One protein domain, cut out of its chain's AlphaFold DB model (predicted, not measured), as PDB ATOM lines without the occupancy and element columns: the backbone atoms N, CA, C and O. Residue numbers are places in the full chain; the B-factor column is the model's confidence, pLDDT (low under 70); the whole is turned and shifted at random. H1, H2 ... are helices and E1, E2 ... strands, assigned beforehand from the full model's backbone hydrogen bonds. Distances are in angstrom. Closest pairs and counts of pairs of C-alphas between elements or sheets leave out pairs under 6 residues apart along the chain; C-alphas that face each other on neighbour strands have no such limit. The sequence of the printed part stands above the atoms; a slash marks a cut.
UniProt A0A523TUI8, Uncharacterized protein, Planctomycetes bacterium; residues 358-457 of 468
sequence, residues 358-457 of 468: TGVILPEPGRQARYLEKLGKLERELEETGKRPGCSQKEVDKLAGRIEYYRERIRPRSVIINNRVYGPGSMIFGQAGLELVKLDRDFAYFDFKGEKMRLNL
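This is residues 358 to 457 of the 468 residues of an uncharacterized protein of Planctomycetes bacterium (UniProt A0A523TUI8). Starting from residue 358, picture a long helical hairpin, H1 and H2, with a small head of two three-stranded sheets at its open end. The hairpin makes most of the length, and residues 387 to 392 at its tip stand free. The printed part has 100 residues, with two named helices and six named strands in the order E1 H1 H2 E2 E3 E4 E5 E6; its class is mixed, helices and strands. Both sheets, E1 E2 E3 and E4 E5 E6, are antiparallel. The whole is loose, with a radius of gyration of the C-alphas of 17.5 A and spans of 55 by 32 by 18 A.

Find C-alpha 358 at (-5.832, -32.004, 1.669), where E1, residues 358 to 361, begins. H1, residues 365 to 387, runs 33.6 A to C-alpha 387 at (19.951, -65.654, -7.028). H2, residues 393 to 410, covers 25.9 A. Then come E2, 414 to 417, E3, 420 to 422, E4, 434 to 439, E5, 443 to 448, and E6, 451 to 456, ending at (1.606, -34.711, -6.070).

H1 and H2 touch, closest at the C-alphas of Leu 375 and Ile 403, 6.0 A, with a shallow tilt of 20 degrees, opposite ways. Every O i to N i+4 pair is within hydrogen-bond range in H2, and 17 of 19 in H1. Neither helix is on a sheet. Look for N 361 and O 414, 2.8 A, between E1 and E2, and N 417 and O 420, 2.9 A, in the hairpin E2 and E3. E4 E5 E6 form a meander, each strand the antiparallel neighbour of the one before, with N 447 and O 435 at 2.8 A and N 453 and O 446 at 2.8 A. The closest C-alphas of E3 and E4, Tyr 422 and Leu 436, are 7.4 A apart.

The farthest C-alphas, Pro 389 and Gly 430, are 55.6 A apart. The printed part has no cut. The link E3 to E4 is long; there residues 426 to 427 pair antiparallel with 435 to 436 of E4. No printed residue is under 70 in pLDDT.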
ATOM      1  N   THR A 358      -5.998 -32.185   0.215       93.56
ATOM      2  CA  THR A 358      -5.832 -32.004   1.669       93.56
ATOM      3  C   THR A 358      -5.503 -33.299   2.400       93.56
ATOM      4  O   THR A 358      -4.999 -33.259   3.519       93.56
ATOM      5  N   GLY A 359      -5.756 -34.454   1.784       90.69
ATOM      6  CA  GLY A 359      -5.507 -35.740   2.417       90.69
ATOM      7  C   GLY A 359      -5.724 -36.921   1.486       90.69
ATOM      8  O   GLY A 359      -6.248 -36.793   0.380       90.69
ATOM      9  N   VAL A 360      -5.315 -38.091   1.960       92.19
ATOM     10  CA  VAL A 360      -5.417 -39.359   1.241       92.19
ATOM     11  C   VAL A 360      -6.050 -40.379   2.176       92.19
ATOM     12  O   VAL A 360      -5.618 -40.523   3.318       92.19
ATOM     13  N   ILE A 361      -7.077 -41.083   1.707       89.50
ATOM     14  CA  ILE A 361      -7.734 -42.137   2.476       89.50
ATOM     15  C   ILE A 361      -7.051 -43.458   2.153       89.50
ATOM     16  O   ILE A 361      -7.175 -44.023   1.057       89.50
ATOM     17  N   LEU A 362      -6.316 -43.938   3.146       87.19
ATOM     18  CA  LEU A 362      -5.645 -45.221   3.118       87.19
ATOM     19  C   LEU A 362      -6.571 -46.339   3.636       87.19
ATOM     20  O   LEU A 362      -7.505 -46.071   4.395       87.19
ATOM     21  N   PRO A 363      -6.337 -47.603   3.234       81.31
ATOM     22  CA  PRO A 363      -6.934 -48.756   3.905       81.31
ATOM     23  C   PRO A 363      -6.660 -48.727   5.420       81.31
ATOM     24  O   PRO A 363      -5.664 -48.149   5.843       81.31
ATOM     25  N   GLU A 364      -7.507 -49.388   6.224       85.25
ATOM     26  CA  GLU A 364      -7.370 -49.447   7.694       85.25
ATOM     27  C   GLU A 364      -5.900 -49.613   8.147       85.25
ATOM     28  O   GLU A 364      -5.243 -50.561   7.690       85.25
ATOM     29  N   PRO A 365      -5.384 -48.765   9.062       77.44
ATOM     30  CA  PRO A 365      -3.958 -48.719   9.410       77.44
ATOM     31  C   PRO A 365      -3.374 -50.084   9.799       77.44
ATOM     32  O   PRO A 365      -2.309 -50.480   9.323       77.44
ATOM     33  N   GLY A 366      -4.116 -50.863  10.595       83.00
ATOM     34  CA  GLY A 366      -3.698 -52.204  11.017       83.00
ATOM     35  C   GLY A 366      -3.584 -53.210   9.864       83.00
ATOM     36  O   GLY A 366      -2.748 -54.113   9.907       83.00
ATOM     37  N   ARG A 367      -4.380 -53.056   8.796       86.12
ATOM     38  CA  ARG A 367      -4.249 -53.882   7.585       86.12
ATOM     39  C   ARG A 367      -3.072 -53.430   6.734       86.12
ATOM     40  O   ARG A 367      -2.364 -54.286   6.210       86.12
ATOM     41  N   GLN A 368      -2.843 -52.122   6.624       84.62
ATOM     42  CA  GLN A 368      -1.710 -51.589   5.870       84.62
ATOM     43  C   GLN A 368      -0.369 -52.039   6.438       84.62
ATOM     44  O   GLN A 368       0.451 -52.541   5.674       84.62
ATOM     45  N   ALA A 369      -0.164 -51.936   7.755       86.06
ATOM     46  CA  ALA A 369       1.072 -52.390   8.391       86.06
ATOM     47  C   ALA A 369       1.348 -53.875   8.087       86.06
ATOM     48  O   ALA A 369       2.435 -54.235   7.637       86.06
ATOM     49  N   ARG A 370       0.319 -54.729   8.206       91.56
ATOM     50  CA  ARG A 370       0.408 -56.158   7.861       91.56
ATOM     51  C   ARG A 370       0.708 -56.402   6.380       91.56
ATOM     52  O   ARG A 370       1.404 -57.358   6.051       91.56
ATOM     53  N   TYR A 371       0.158 -55.596   5.472       93.25
ATOM     54  CA  TYR A 371       0.431 -55.728   4.038       93.25
ATOM     55  C   TYR A 371       1.834 -55.260   3.673       93.25
ATOM     56  O   TYR A 371       2.488 -55.944   2.894       93.25
ATOM     57  N   LEU A 372       2.319 -54.169   4.266       90.12
ATOM     58  CA  LEU A 372       3.688 -53.689   4.078       90.12
ATOM     59  C   LEU A 372       4.713 -54.702   4.597       90.12
ATOM     60  O   LEU A 372       5.675 -55.009   3.900       90.12
ATOM     61  N   GLU A 373       4.473 -55.293   5.770       94.31
ATOM     62  CA  GLU A 373       5.337 -56.343   6.315       94.31
ATOM     63  C   GLU A 373       5.391 -57.567   5.385       94.31
ATOM     64  O   GLU A 373       6.466 -58.090   5.084       94.31
ATOM     65  N   LYS A 374       4.232 -58.017   4.885       96.38
ATOM     66  CA  LYS A 374       4.158 -59.133   3.932       96.38
ATOM     67  C   LYS A 374       4.814 -58.803   2.597       96.38
ATOM     68  O   LYS A 374       5.495 -59.663   2.049       96.38
ATOM     69  N   LEU A 375       4.635 -57.583   2.097       95.50
ATOM     70  CA  LEU A 375       5.265 -57.112   0.868       95.50
ATOM     71  C   LEU A 375       6.791 -57.147   1.004       95.50
ATOM     72  O   LEU A 375       7.448 -57.785   0.189       95.50
ATOM     73  N   GLY A 376       7.341 -56.594   2.088       94.44
ATOM     74  CA  GLY A 376       8.785 -56.609   2.339       94.44
ATOM     75  C   GLY A 376       9.367 -58.010   2.581       94.44
ATOM     76  O   GLY A 376      10.560 -58.227   2.377       94.44
ATOM     77  N   LYS A 377       8.557 -58.987   3.017       97.38
ATOM     78  CA  LYS A 377       8.962 -60.406   3.052       97.38
ATOM     79  C   LYS A 377       9.001 -61.011   1.645       97.38
ATOM     80  O   LYS A 377       9.982 -61.660   1.306       97.38
ATOM     81  N   LEU A 378       7.977 -60.761   0.827       97.31
ATOM     82  CA  LEU A 378       7.891 -61.286  -0.540       97.31
ATOM     83  C   LEU A 378       8.942 -60.689  -1.478       97.31
ATOM     84  O   LEU A 378       9.469 -61.404  -2.321       97.31
ATOM     85  N   GLU A 379       9.255 -59.400  -1.343       96.56
ATOM     86  CA  GLU A 379      10.292 -58.744  -2.148       96.56
ATOM     87  C   GLU A 379      11.682 -59.322  -1.845       96.56
ATOM     88  O   GLU A 379      12.433 -59.610  -2.775       96.56
ATOM     89  N   ARG A 380      11.988 -59.601  -0.569       97.31
ATOM     90  CA  ARG A 380      13.211 -60.323  -0.176       97.31
ATOM     91  C   ARG A 380      13.235 -61.753  -0.713       97.31
ATOM     92  O   ARG A 380      14.242 -62.180  -1.263       97.31
ATOM     93  N   GLU A 381      12.116 -62.471  -0.604       97.31
ATOM     94  CA  GLU A 381      11.978 -63.833  -1.134       97.31
ATOM     95  C   GLU A 381      12.198 -63.873  -2.654       97.31
ATOM     96  O   GLU A 381      12.895 -64.756  -3.148       97.31
ATOM     97  N   LEU A 382      11.666 -62.899  -3.400       97.06
ATOM     98  CA  LEU A 382      11.887 -62.771  -4.842       97.06
ATOM     99  C   LEU A 382      13.367 -62.519  -5.169       97.06
ATOM    100  O   LEU A 382      13.906 -63.154  -6.076       97.06
ATOM    101  N   GLU A 383      14.031 -61.632  -4.425       96.44
ATOM    102  CA  GLU A 383      15.449 -61.324  -4.634       96.44
ATOM    103  C   GLU A 383      16.351 -62.537  -4.353       96.44
ATOM    104  O   GLU A 383      17.260 -62.835  -5.129       96.44
ATOM    105  N   GLU A 384      16.088 -63.272  -3.270       96.94
ATOM    106  CA  GLU A 384      16.794 -64.517  -2.949       96.94
ATOM    107  C   GLU A 384      16.544 -65.600  -4.000       96.94
ATOM    108  O   GLU A 384      17.466 -66.313  -4.398       96.94
ATOM    109  N   THR A 385      15.302 -65.710  -4.475       95.19
ATOM    110  CA  THR A 385      14.889 -66.696  -5.478       95.19
ATOM    111  C   THR A 385      15.579 -66.447  -6.820       95.19
ATOM    112  O   THR A 385      16.086 -67.389  -7.424       95.19
ATOM    113  N   GLY A 386      15.711 -65.184  -7.237       91.56
ATOM    114  CA  GLY A 386      16.446 -64.807  -8.449       91.56
ATOM    115  C   GLY A 386      17.947 -65.128  -8.408       91.56
ATOM    116  O   GLY A 386      18.571 -65.259  -9.458       91.56
ATOM    117  N   LYS A 387      18.534 -65.290  -7.214       94.75
ATOM    118  CA  LYS A 387      19.951 -65.654  -7.028       94.75
ATOM    119  C   LYS A 387      20.184 -67.169  -6.951       94.75
ATOM    120  O   LYS A 387      21.336 -67.600  -7.014       94.75
ATOM    121  N   ARG A 388      19.138 -67.990  -6.793       95.31
ATOM    122  CA  ARG A 388      19.280 -69.450  -6.658       95.31
ATOM    123  C   ARG A 388      19.452 -70.119  -8.031       95.31
ATOM    124  O   ARG A 388      18.560 -70.002  -8.872       95.31
ATOM    125  N   PRO A 389      20.545 -70.872  -8.266       90.31
ATOM    126  CA  PRO A 389      20.688 -71.647  -9.493       90.31
ATOM    127  C   PRO A 389      19.602 -72.731  -9.562       90.31
ATOM    128  O   PRO A 389      19.404 -73.483  -8.610       90.31
ATOM    129  N   GLY A 390      18.891 -72.798 -10.691       93.88
ATOM    130  CA  GLY A 390      17.826 -73.780 -10.934       93.88
ATOM    131  C   GLY A 390      16.408 -73.345 -10.539       93.88
ATOM    132  O   GLY A 390      15.500 -74.168 -10.622       93.88
ATOM    133  N   CYS A 391      16.186 -72.087 -10.139       94.06
ATOM    134  CA  CYS A 391      14.824 -71.585  -9.935       94.06
ATOM    135  C   CYS A 391      14.029 -71.578 -11.252       94.06
ATOM    136  O   CYS A 391      14.529 -71.165 -12.300       94.06
ATOM    137  N   SER A 392      12.773 -72.025 -11.195       96.50
ATOM    138  CA  SER A 392      11.889 -71.998 -12.358       96.50
ATOM    139  C   SER A 392      11.266 -70.610 -12.552       96.50
ATOM    140  O   SER A 392      10.807 -69.985 -11.596       96.50
ATOM    141  N   GLN A 393      11.140 -70.149 -13.802       96.25
ATOM    142  CA  GLN A 393      10.458 -68.882 -14.126       96.25
ATOM    143  C   GLN A 393       9.043 -68.807 -13.519       96.25
ATOM    144  O   GLN A 393       8.597 -67.761 -13.062       96.25
ATOM    145  N   LYS A 394       8.367 -69.957 -13.418       97.06
ATOM    146  CA  LYS A 394       7.032 -70.083 -12.824       97.06
ATOM    147  C   LYS A 394       6.983 -69.681 -11.342       97.06
ATOM    148  O   LYS A 394       5.961 -69.175 -10.883       97.06
ATOM    149  N   GLU A 395       8.050 -69.917 -10.578       96.62
ATOM    150  CA  GLU A 395       8.142 -69.500  -9.171       96.62
ATOM    151  C   GLU A 395       8.334 -67.987  -9.050       96.62
ATOM    152  O   GLU A 395       7.656 -67.351  -8.239       96.62
ATOM    153  N   VAL A 396       9.182 -67.413  -9.910       96.44
ATOM    154  CA  VAL A 396       9.402 -65.962 -10.018       96.44
ATOM    155  C   VAL A 396       8.092 -65.250 -10.361       96.44
ATOM    156  O   VAL A 396       7.689 -64.330  -9.646       96.44
ATOM    157  N   ASP A 397       7.366 -65.730 -11.374       96.00
ATOM    158  CA  ASP A 397       6.085 -65.153 -11.799       96.00
ATOM    159  C   ASP A 397       5.024 -65.243 -10.689       96.00
ATOM    160  O   ASP A 397       4.247 -64.310 -10.464       96.00
ATOM    161  N   LYS A 398       5.010 -66.347  -9.928       97.69
ATOM    162  CA  LYS A 398       4.099 -66.527  -8.786       97.69
ATOM    163  C   LYS A 398       4.401 -65.544  -7.652       97.69
ATOM    164  O   LYS A 398       3.466 -65.014  -7.045       97.69
ATOM    165  N   LEU A 399       5.676 -65.303  -7.342       97.12
ATOM    166  CA  LEU A 399       6.078 -64.304  -6.348       97.12
ATOM    167  C   LEU A 399       5.747 -62.887  -6.824       97.12
ATOM    168  O   LEU A 399       5.144 -62.129  -6.065       97.12
ATOM    169  N   ALA A 400       6.035 -62.568  -8.088       95.56
ATOM    170  CA  ALA A 400       5.686 -61.289  -8.698       95.56
ATOM    171  C   ALA A 400       4.172 -61.013  -8.634       95.56
ATOM    172  O   ALA A 400       3.758 -59.938  -8.199       95.56
ATOM    173  N   GLY A 401       3.330 -62.007  -8.945       97.25
ATOM    174  CA  GLY A 401       1.873 -61.884  -8.826       97.25
ATOM    175  C   GLY A 401       1.393 -61.637  -7.387       97.25
ATOM    176  O   GLY A 401       0.485 -60.838  -7.160       97.25
ATOM    177  N   ARG A 402       2.025 -62.267  -6.383       97.69
ATOM    178  CA  ARG A 402       1.719 -62.010  -4.960       97.69
ATOM    179  C   ARG A 402       2.161 -60.615  -4.523       97.69
ATOM    180  O   ARG A 402       1.450 -59.981  -3.747       97.69
ATOM    181  N   ILE A 403       3.315 -60.147  -4.994       95.50
ATOM    182  CA  ILE A 403       3.813 -58.791  -4.735       95.50
ATOM    183  C   ILE A 403       2.824 -57.765  -5.290       95.50
ATOM    184  O   ILE A 403       2.398 -56.883  -4.544       95.50
ATOM    185  N   GLU A 404       2.385 -57.919  -6.543       94.12
ATOM    186  CA  GLU A 404       1.422 -56.992  -7.151       94.12
ATOM    187  C   GLU A 404       0.083 -56.992  -6.401       94.12
ATOM    188  O   GLU A 404      -0.435 -55.927  -6.073       94.12
ATOM    189  N   TYR A 405      -0.405 -58.164  -5.982       94.94
ATOM    190  CA  TYR A 405      -1.602 -58.278  -5.143       94.94
ATOM    191  C   TYR A 405      -1.523 -57.449  -3.847       94.94
ATOM    192  O   TYR A 405      -2.493 -56.788  -3.460       94.94
ATOM    193  N   TYR A 406      -0.384 -57.470  -3.143       93.81
ATOM    194  CA  TYR A 406      -0.225 -56.660  -1.930       93.81
ATOM    195  C   TYR A 406      -0.033 -55.177  -2.253       93.81
ATOM    196  O   TYR A 406      -0.590 -54.342  -1.539       93.81
ATOM    197  N   ARG A 407       0.678 -54.839  -3.337       90.62
ATOM    198  CA  ARG A 407       0.824 -53.450  -3.798       90.62
ATOM    199  C   ARG A 407      -0.532 -52.821  -4.096       90.62
ATOM    200  O   ARG A 407      -0.808 -51.744  -3.576       90.62
ATOM    201  N   GLU A 408      -1.408 -53.505  -4.829       89.31
ATOM    202  CA  GLU A 408      -2.767 -53.031  -5.121       89.31
ATOM    203  C   GLU A 408      -3.588 -52.758  -3.857       89.31
ATOM    204  O   GLU A 408      -4.329 -51.779  -3.795       89.31
ATOM    205  N   ARG A 409      -3.427 -53.576  -2.812       90.62
ATOM    206  CA  ARG A 409      -4.145 -53.391  -1.542       90.62
ATOM    207  C   ARG A 409      -3.590 -52.282  -0.654       90.62
ATOM    208  O   ARG A 409      -4.303 -51.845   0.248       90.62
ATOM    209  N   ILE A 410      -2.347 -51.860  -0.873       88.94
ATOM    210  CA  ILE A 410      -1.714 -50.753  -0.142       88.94
ATOM    211  C   ILE A 410      -2.011 -49.407  -0.819       88.94
ATOM    212  O   ILE A 410      -1.952 -48.378  -0.140       88.94
ATOM    213  N   ARG A 411      -2.360 -49.405  -2.118       87.38
ATOM    214  CA  ARG A 411      -2.670 -48.181  -2.871       87.38
ATOM    215  C   ARG A 411      -3.766 -47.356  -2.179       87.38
ATOM    216  O   ARG A 411      -4.715 -47.926  -1.624       87.38
ATOM    217  N   PRO A 412      -3.660 -46.017  -2.216       88.94
ATOM    218  CA  PRO A 412      -4.741 -45.144  -1.788       88.94
ATOM    219  C   PRO A 412      -6.065 -45.497  -2.462       88.94
ATOM    220  O   PRO A 412      -6.113 -45.703  -3.673       88.94
ATOM    221  N   ARG A 413      -7.149 -45.549  -1.682       91.44
ATOM    222  CA  ARG A 413      -8.490 -45.826  -2.226       91.44
ATOM    223  C   ARG A 413      -9.194 -44.566  -2.683       91.44
ATOM    224  O   ARG A 413      -9.981 -44.598  -3.625       91.44
ATOM    225  N   SER A 414      -8.952 -43.470  -1.976       93.88
ATOM    226  CA  SER A 414      -9.593 -42.197  -2.253       93.88
ATOM    227  C   SER A 414      -8.679 -41.047  -1.859       93.88
ATOM    228  O   SER A 414      -7.779 -41.197  -1.032       93.88
ATOM    229  N   VAL A 415      -8.927 -39.889  -2.449       94.88
ATOM    230  CA  VAL A 415      -8.223 -38.637  -2.179       94.88
ATOM    231  C   VAL A 415      -9.231 -37.587  -1.726       94.88
ATOM    232  O   VAL A 415     -10.385 -37.602  -2.160       94.88
ATOM    233  N   ILE A 416      -8.813 -36.700  -0.827       94.44
ATOM    234  CA  ILE A 416      -9.616 -35.566  -0.374       94.44
ATOM    235  C   ILE A 416      -9.164 -34.335  -1.157       94.44
ATOM    236  O   ILE A 416      -8.033 -33.881  -0.990       94.44
ATOM    237  N   ILE A 417     -10.041 -33.808  -2.012       94.25
ATOM    238  CA  ILE A 417      -9.798 -32.620  -2.841       94.25
ATOM    239  C   ILE A 417     -10.828 -31.567  -2.448       94.25
ATOM    240  O   ILE A 417     -12.026 -31.841  -2.497       94.25
ATOM    241  N   ASN A 418     -10.375 -30.383  -2.027       93.94
ATOM    242  CA  ASN A 418     -11.230 -29.279  -1.560       93.94
ATOM    243  C   ASN A 418     -12.345 -29.762  -0.600       93.94
ATOM    244  O   ASN A 418     -13.522 -29.444  -0.770       93.94
ATOM    245  N   ASN A 419     -11.965 -30.572   0.398       92.88
ATOM    246  CA  ASN A 419     -12.841 -31.159   1.427       92.88
ATOM    247  C   ASN A 419     -13.896 -32.170   0.931       92.88
ATOM    248  O   ASN A 419     -14.842 -32.471   1.658       92.88
ATOM    249  N   ARG A 420     -13.743 -32.732  -0.274       94.69
ATOM    250  CA  ARG A 420     -14.598 -33.812  -0.797       94.69
ATOM    251  C   ARG A 420     -13.781 -35.060  -1.109       94.69
ATOM    252  O   ARG A 420     -12.629 -34.962  -1.518       94.69
ATOM    253  N   VAL A 421     -14.385 -36.229  -0.901       94.81
ATOM    254  CA  VAL A 421     -13.738 -37.533  -1.102       94.81
ATOM    255  C   VAL A 421     -14.002 -38.030  -2.519       94.81
ATOM    256  O   VAL A 421     -15.156 -38.127  -2.930       94.81
ATOM    257  N   TYR A 422     -12.938 -38.389  -3.235       96.19
ATOM    258  CA  TYR A 422     -12.999 -38.922  -4.595       96.19
ATOM    259  C   TYR A 422     -12.240 -40.241  -4.702       96.19
ATOM    260  O   TYR A 422     -11.106 -40.345  -4.233       96.19
ATOM    261  N   GLY A 423     -12.857 -41.246  -5.323       94.94
ATOM    262  CA  GLY A 423     -12.205 -42.504  -5.694       94.94
ATOM    263  C   GLY A 423     -11.855 -42.543  -7.187       94.94
ATOM    264  O   GLY A 423     -12.414 -41.759  -7.957       94.94
ATOM    265  N   PRO A 424     -10.954 -43.440  -7.623       95.88
ATOM    266  CA  PRO A 424     -10.728 -43.689  -9.045       95.88
ATOM    267  C   PRO A 424     -12.045 -43.960  -9.796       95.88
ATOM    268  O   PRO A 424     -12.924 -44.634  -9.259       95.88
ATOM    269  N   GLY A 425     -12.203 -43.412 -11.000       95.06
ATOM    270  CA  GLY A 425     -13.439 -43.446 -11.790       95.06
ATOM    271  C   GLY A 425     -14.444 -42.330 -11.470       95.06
ATOM    272  O   GLY A 425     -15.492 -42.232 -12.105       95.06
ATOM    273  N   SER A 426     -14.177 -41.497 -10.458       94.81
ATOM    274  CA  SER A 426     -15.113 -40.443 -10.042       94.81
ATOM    275  C   SER A 426     -14.892 -39.149 -10.824       94.81
ATOM    276  O   SER A 426     -13.758 -38.680 -10.950       94.81
ATOM    277  N   MET A 427     -15.988 -38.514 -11.251       95.94
ATOM    278  CA  MET A 427     -15.967 -37.143 -11.770       95.94
ATOM    279  C   MET A 427     -15.731 -36.136 -10.638       95.94
ATOM    280  O   MET A 427     -16.449 -36.127  -9.632       95.94
ATOM    281  N   ILE A 428     -14.746 -35.255 -10.805       94.81
ATOM    282  CA  ILE A 428     -14.388 -34.253  -9.796       94.81
ATOM    283  C   ILE A 428     -15.326 -33.053  -9.926       94.81
ATOM    284  O   ILE A 428     -15.539 -32.520 -11.011       94.81
ATOM    285  N   PHE A 429     -15.960 -32.673  -8.815       92.25
ATOM    286  CA  PHE A 429     -17.006 -31.638  -8.736       92.25
ATOM    287  C   PHE A 429     -18.181 -31.776  -9.729       92.25
ATOM    288  O   PHE A 429     -18.923 -30.819  -9.921       92.25
ATOM    289  N   GLY A 430     -18.385 -32.953 -10.333       90.00
ATOM    290  CA  GLY A 430     -19.385 -33.144 -11.391       90.00
ATOM    291  C   GLY A 430     -19.035 -32.443 -12.710       90.00
ATOM    292  O   GLY A 430     -19.894 -32.316 -13.578       90.00
ATOM    293  N   GLN A 431     -17.793 -31.976 -12.871       90.50
ATOM    294  CA  GLN A 431     -17.333 -31.345 -14.099       90.50
ATOM    295  C   GLN A 431     -17.079 -32.414 -15.167       90.50
ATOM    296  O   GLN A 431     -16.255 -33.313 -14.989       90.50
ATOM    297  N   ALA A 432     -17.795 -32.315 -16.289       91.88
ATOM    298  CA  ALA A 432     -17.642 -33.248 -17.399       91.88
ATOM    299  C   ALA A 432     -16.207 -33.217 -17.946       91.88
ATOM    300  O   ALA A 432     -15.657 -32.150 -18.230       91.88
ATOM    301  N   GLY A 433     -15.615 -34.403 -18.097       91.44
ATOM    302  CA  GLY A 433     -14.250 -34.560 -18.587       91.44
ATOM    303  C   GLY A 433     -13.165 -34.256 -17.557       91.44
ATOM    304  O   GLY A 433     -12.032 -34.092 -17.977       91.44
ATOM    305  N   LEU A 434     -13.473 -34.158 -16.259       96.50
ATOM    306  CA  LEU A 434     -12.474 -34.164 -15.189       96.50
ATOM    307  C   LEU A 434     -12.678 -35.400 -14.310       96.50
ATOM    308  O   LEU A 434     -13.534 -35.413 -13.423       96.50
ATOM    309  N   GLU A 435     -11.888 -36.438 -14.555       97.12
ATOM    310  CA  GLU A 435     -12.004 -37.732 -13.882       97.12
ATOM    311  C   GLU A 435     -10.713 -38.077 -13.141       97.12
ATOM    312  O   GLU A 435      -9.613 -37.918 -13.670       97.12
ATOM    313  N   LEU A 436     -10.828 -38.583 -11.912       96.75
ATOM    314  CA  LEU A 436      -9.691 -39.197 -11.228       96.75
ATOM    315  C   LEU A 436      -9.500 -40.618 -11.763       96.75
ATOM    316  O   LEU A 436     -10.262 -41.511 -11.418       96.75
ATOM    317  N   VAL A 437      -8.470 -40.849 -12.571       96.94
ATOM    318  CA  VAL A 437      -8.241 -42.148 -13.229       96.94
ATOM    319  C   VAL A 437      -7.543 -43.132 -12.301       96.94
ATOM    320  O   VAL A 437      -7.896 -44.307 -12.235       96.94
ATOM    321  N   LYS A 438      -6.500 -42.671 -11.606       95.50
ATOM    322  CA  LYS A 438      -5.617 -43.540 -10.824       95.50
ATOM    323  C   LYS A 438      -5.056 -42.796  -9.622       95.50
ATOM    324  O   LYS A 438      -4.774 -41.603  -9.692       95.50
ATOM    325  N   LEU A 439      -4.837 -43.525  -8.535       94.12
ATOM    326  CA  LEU A 439      -4.061 -43.074  -7.387       94.12
ATOM    327  C   LEU A 439      -2.869 -44.016  -7.198       94.12
ATOM    328  O   LEU A 439      -3.049 -45.229  -7.087       94.12
ATOM    329  N   ASP A 440      -1.668 -43.449  -7.148       90.81
ATOM    330  CA  ASP A 440      -0.460 -44.143  -6.700       90.81
ATOM    331  C   ASP A 440      -0.034 -43.607  -5.326       90.81
ATOM    332  O   ASP A 440      -0.726 -42.793  -4.719       90.81
ATOM    333  N   ARG A 441       1.102 -44.081  -4.805       84.88
ATOM    334  CA  ARG A 441       1.628 -43.654  -3.500       84.88
ATOM    335  C   ARG A 441       1.898 -42.148  -3.439       84.88
ATOM    336  O   ARG A 441       1.595 -41.525  -2.428       84.88
ATOM    337  N   ASP A 442       2.457 -41.602  -4.515       90.19
ATOM    338  CA  ASP A 442       2.996 -40.239  -4.535       90.19
ATOM    339  C   ASP A 442       2.182 -39.288  -5.423       90.19
ATOM    340  O   ASP A 442       2.346 -38.073  -5.337       90.19
ATOM    341  N   PHE A 443       1.287 -39.817  -6.266       94.81
ATOM    342  CA  PHE A 443       0.589 -39.034  -7.284       94.81
ATOM    343  C   PHE A 443      -0.889 -39.412  -7.412       94.81
ATOM    344  O   PHE A 443      -1.256 -40.588  -7.351       94.81
ATOM    345  N   ALA A 444      -1.719 -38.406  -7.674       95.69
ATOM    346  CA  ALA A 444      -3.062 -38.558  -8.215       95.69
ATOM    347  C   ALA A 444      -3.048 -38.260  -9.716       95.69
ATOM    348  O   ALA A 444      -2.532 -37.221 -10.125       95.69
ATOM    349  N   TYR A 445      -3.605 -39.161 -10.522       96.69
ATOM    350  CA  TYR A 445      -3.682 -39.028 -11.975       96.69
ATOM    351  C   TYR A 445      -5.102 -38.691 -12.396       96.69
ATOM    352  O   TYR A 445      -6.041 -39.415 -12.061       96.69
ATOM    353  N   PHE A 446      -5.234 -37.631 -13.177       96.94
ATOM    354  CA  PHE A 446      -6.504 -37.140 -13.686       96.94
ATOM    355  C   PHE A 446      -6.541 -37.287 -15.203       96.94
ATOM    356  O   PHE A 446      -5.512 -37.151 -15.861       96.94
ATOM    357  N   ASP A 447      -7.718 -37.542 -15.754       96.88
ATOM    358  CA  ASP A 447      -8.018 -37.296 -17.161       96.88
ATOM    359  C   ASP A 447      -8.800 -35.987 -17.226       96.88
ATOM    360  O   ASP A 447      -9.869 -35.867 -16.620       96.88
ATOM    361  N   PHE A 448      -8.218 -34.989 -17.888       96.69
ATOM    362  CA  PHE A 448      -8.855 -33.709 -18.136       96.69
ATOM    363  C   PHE A 448      -9.055 -33.506 -19.638       96.69
ATOM    364  O   PHE A 448      -8.125 -33.148 -20.363       96.69
ATOM    365  N   LYS A 449     -10.287 -33.735 -20.104       95.56
ATOM    366  CA  LYS A 449     -10.706 -33.637 -21.512       95.56
ATOM    367  C   LYS A 449      -9.833 -34.490 -22.456       95.56
ATOM    368  O   LYS A 449      -9.549 -34.073 -23.576       95.56
ATOM    369  N   GLY A 450      -9.403 -35.669 -22.010       94.56
ATOM    370  CA  GLY A 450      -8.547 -36.603 -22.746       94.56
ATOM    371  C   GLY A 450      -7.044 -36.433 -22.489       94.56
ATOM    372  O   GLY A 450      -6.258 -37.273 -22.934       94.56
ATOM    373  N   GLU A 451      -6.613 -35.376 -21.790       95.31
ATOM    374  CA  GLU A 451      -5.207 -35.172 -21.421       95.31
ATOM    375  C   GLU A 451      -4.950 -35.688 -20.001       95.31
ATOM    376  O   GLU A 451      -5.625 -35.320 -19.037       95.31
ATOM    377  N   LYS A 452      -3.924 -36.531 -19.861       96.12
ATOM    378  CA  LYS A 452      -3.535 -37.103 -18.570       96.12
ATOM    379  C   LYS A 452      -2.720 -36.097 -17.763       96.12
ATOM    380  O   LYS A 452      -1.611 -35.738 -18.155       96.12
ATOM    381  N   MET A 453      -3.237 -35.713 -16.604       95.38
ATOM    382  CA  MET A 453      -2.583 -34.828 -15.641       95.38
ATOM    383  C   MET A 453      -2.146 -35.611 -14.406       95.38
ATOM    384  O   MET A 453      -2.712 -36.657 -14.084       95.38
ATOM    385  N   ARG A 454      -1.156 -35.093 -13.675       95.62
ATOM    386  CA  ARG A 454      -0.776 -35.631 -12.365       95.62
ATOM    387  C   ARG A 454      -0.600 -34.517 -11.344       95.62
ATOM    388  O   ARG A 454      -0.040 -33.475 -11.670       95.62
ATOM    389  N   LEU A 455      -1.023 -34.770 -10.112       94.50
ATOM    390  CA  LEU A 455      -0.746 -33.922  -8.956       94.50
ATOM    391  C   LEU A 455      -0.023 -34.736  -7.890       94.50
ATOM    392  O   LEU A 455      -0.338 -35.907  -7.679       94.50
ATOM    393  N   ASN A 456       0.932 -34.105  -7.212       93.88
ATOM    394  CA  ASN A 456       1.606 -34.711  -6.070       93.88
ATOM    395  C   ASN A 456       0.607 -34.883  -4.929       93.88
ATOM    396  O   ASN A 456      -0.095 -33.940  -4.558       93.88
ATOM    397  N   LEU A 457       0.570 -36.076  -4.348       91.75
ATOM    398  CA  LEU A 457      -0.106 -36.270  -3.078       91.75
ATOM    399  C   LEU A 457       0.730 -35.601  -1.977       91.75
ATOM    400  O   LEU A 457       1.965 -35.645  -2.034       91.75
TER     401      LEU A 457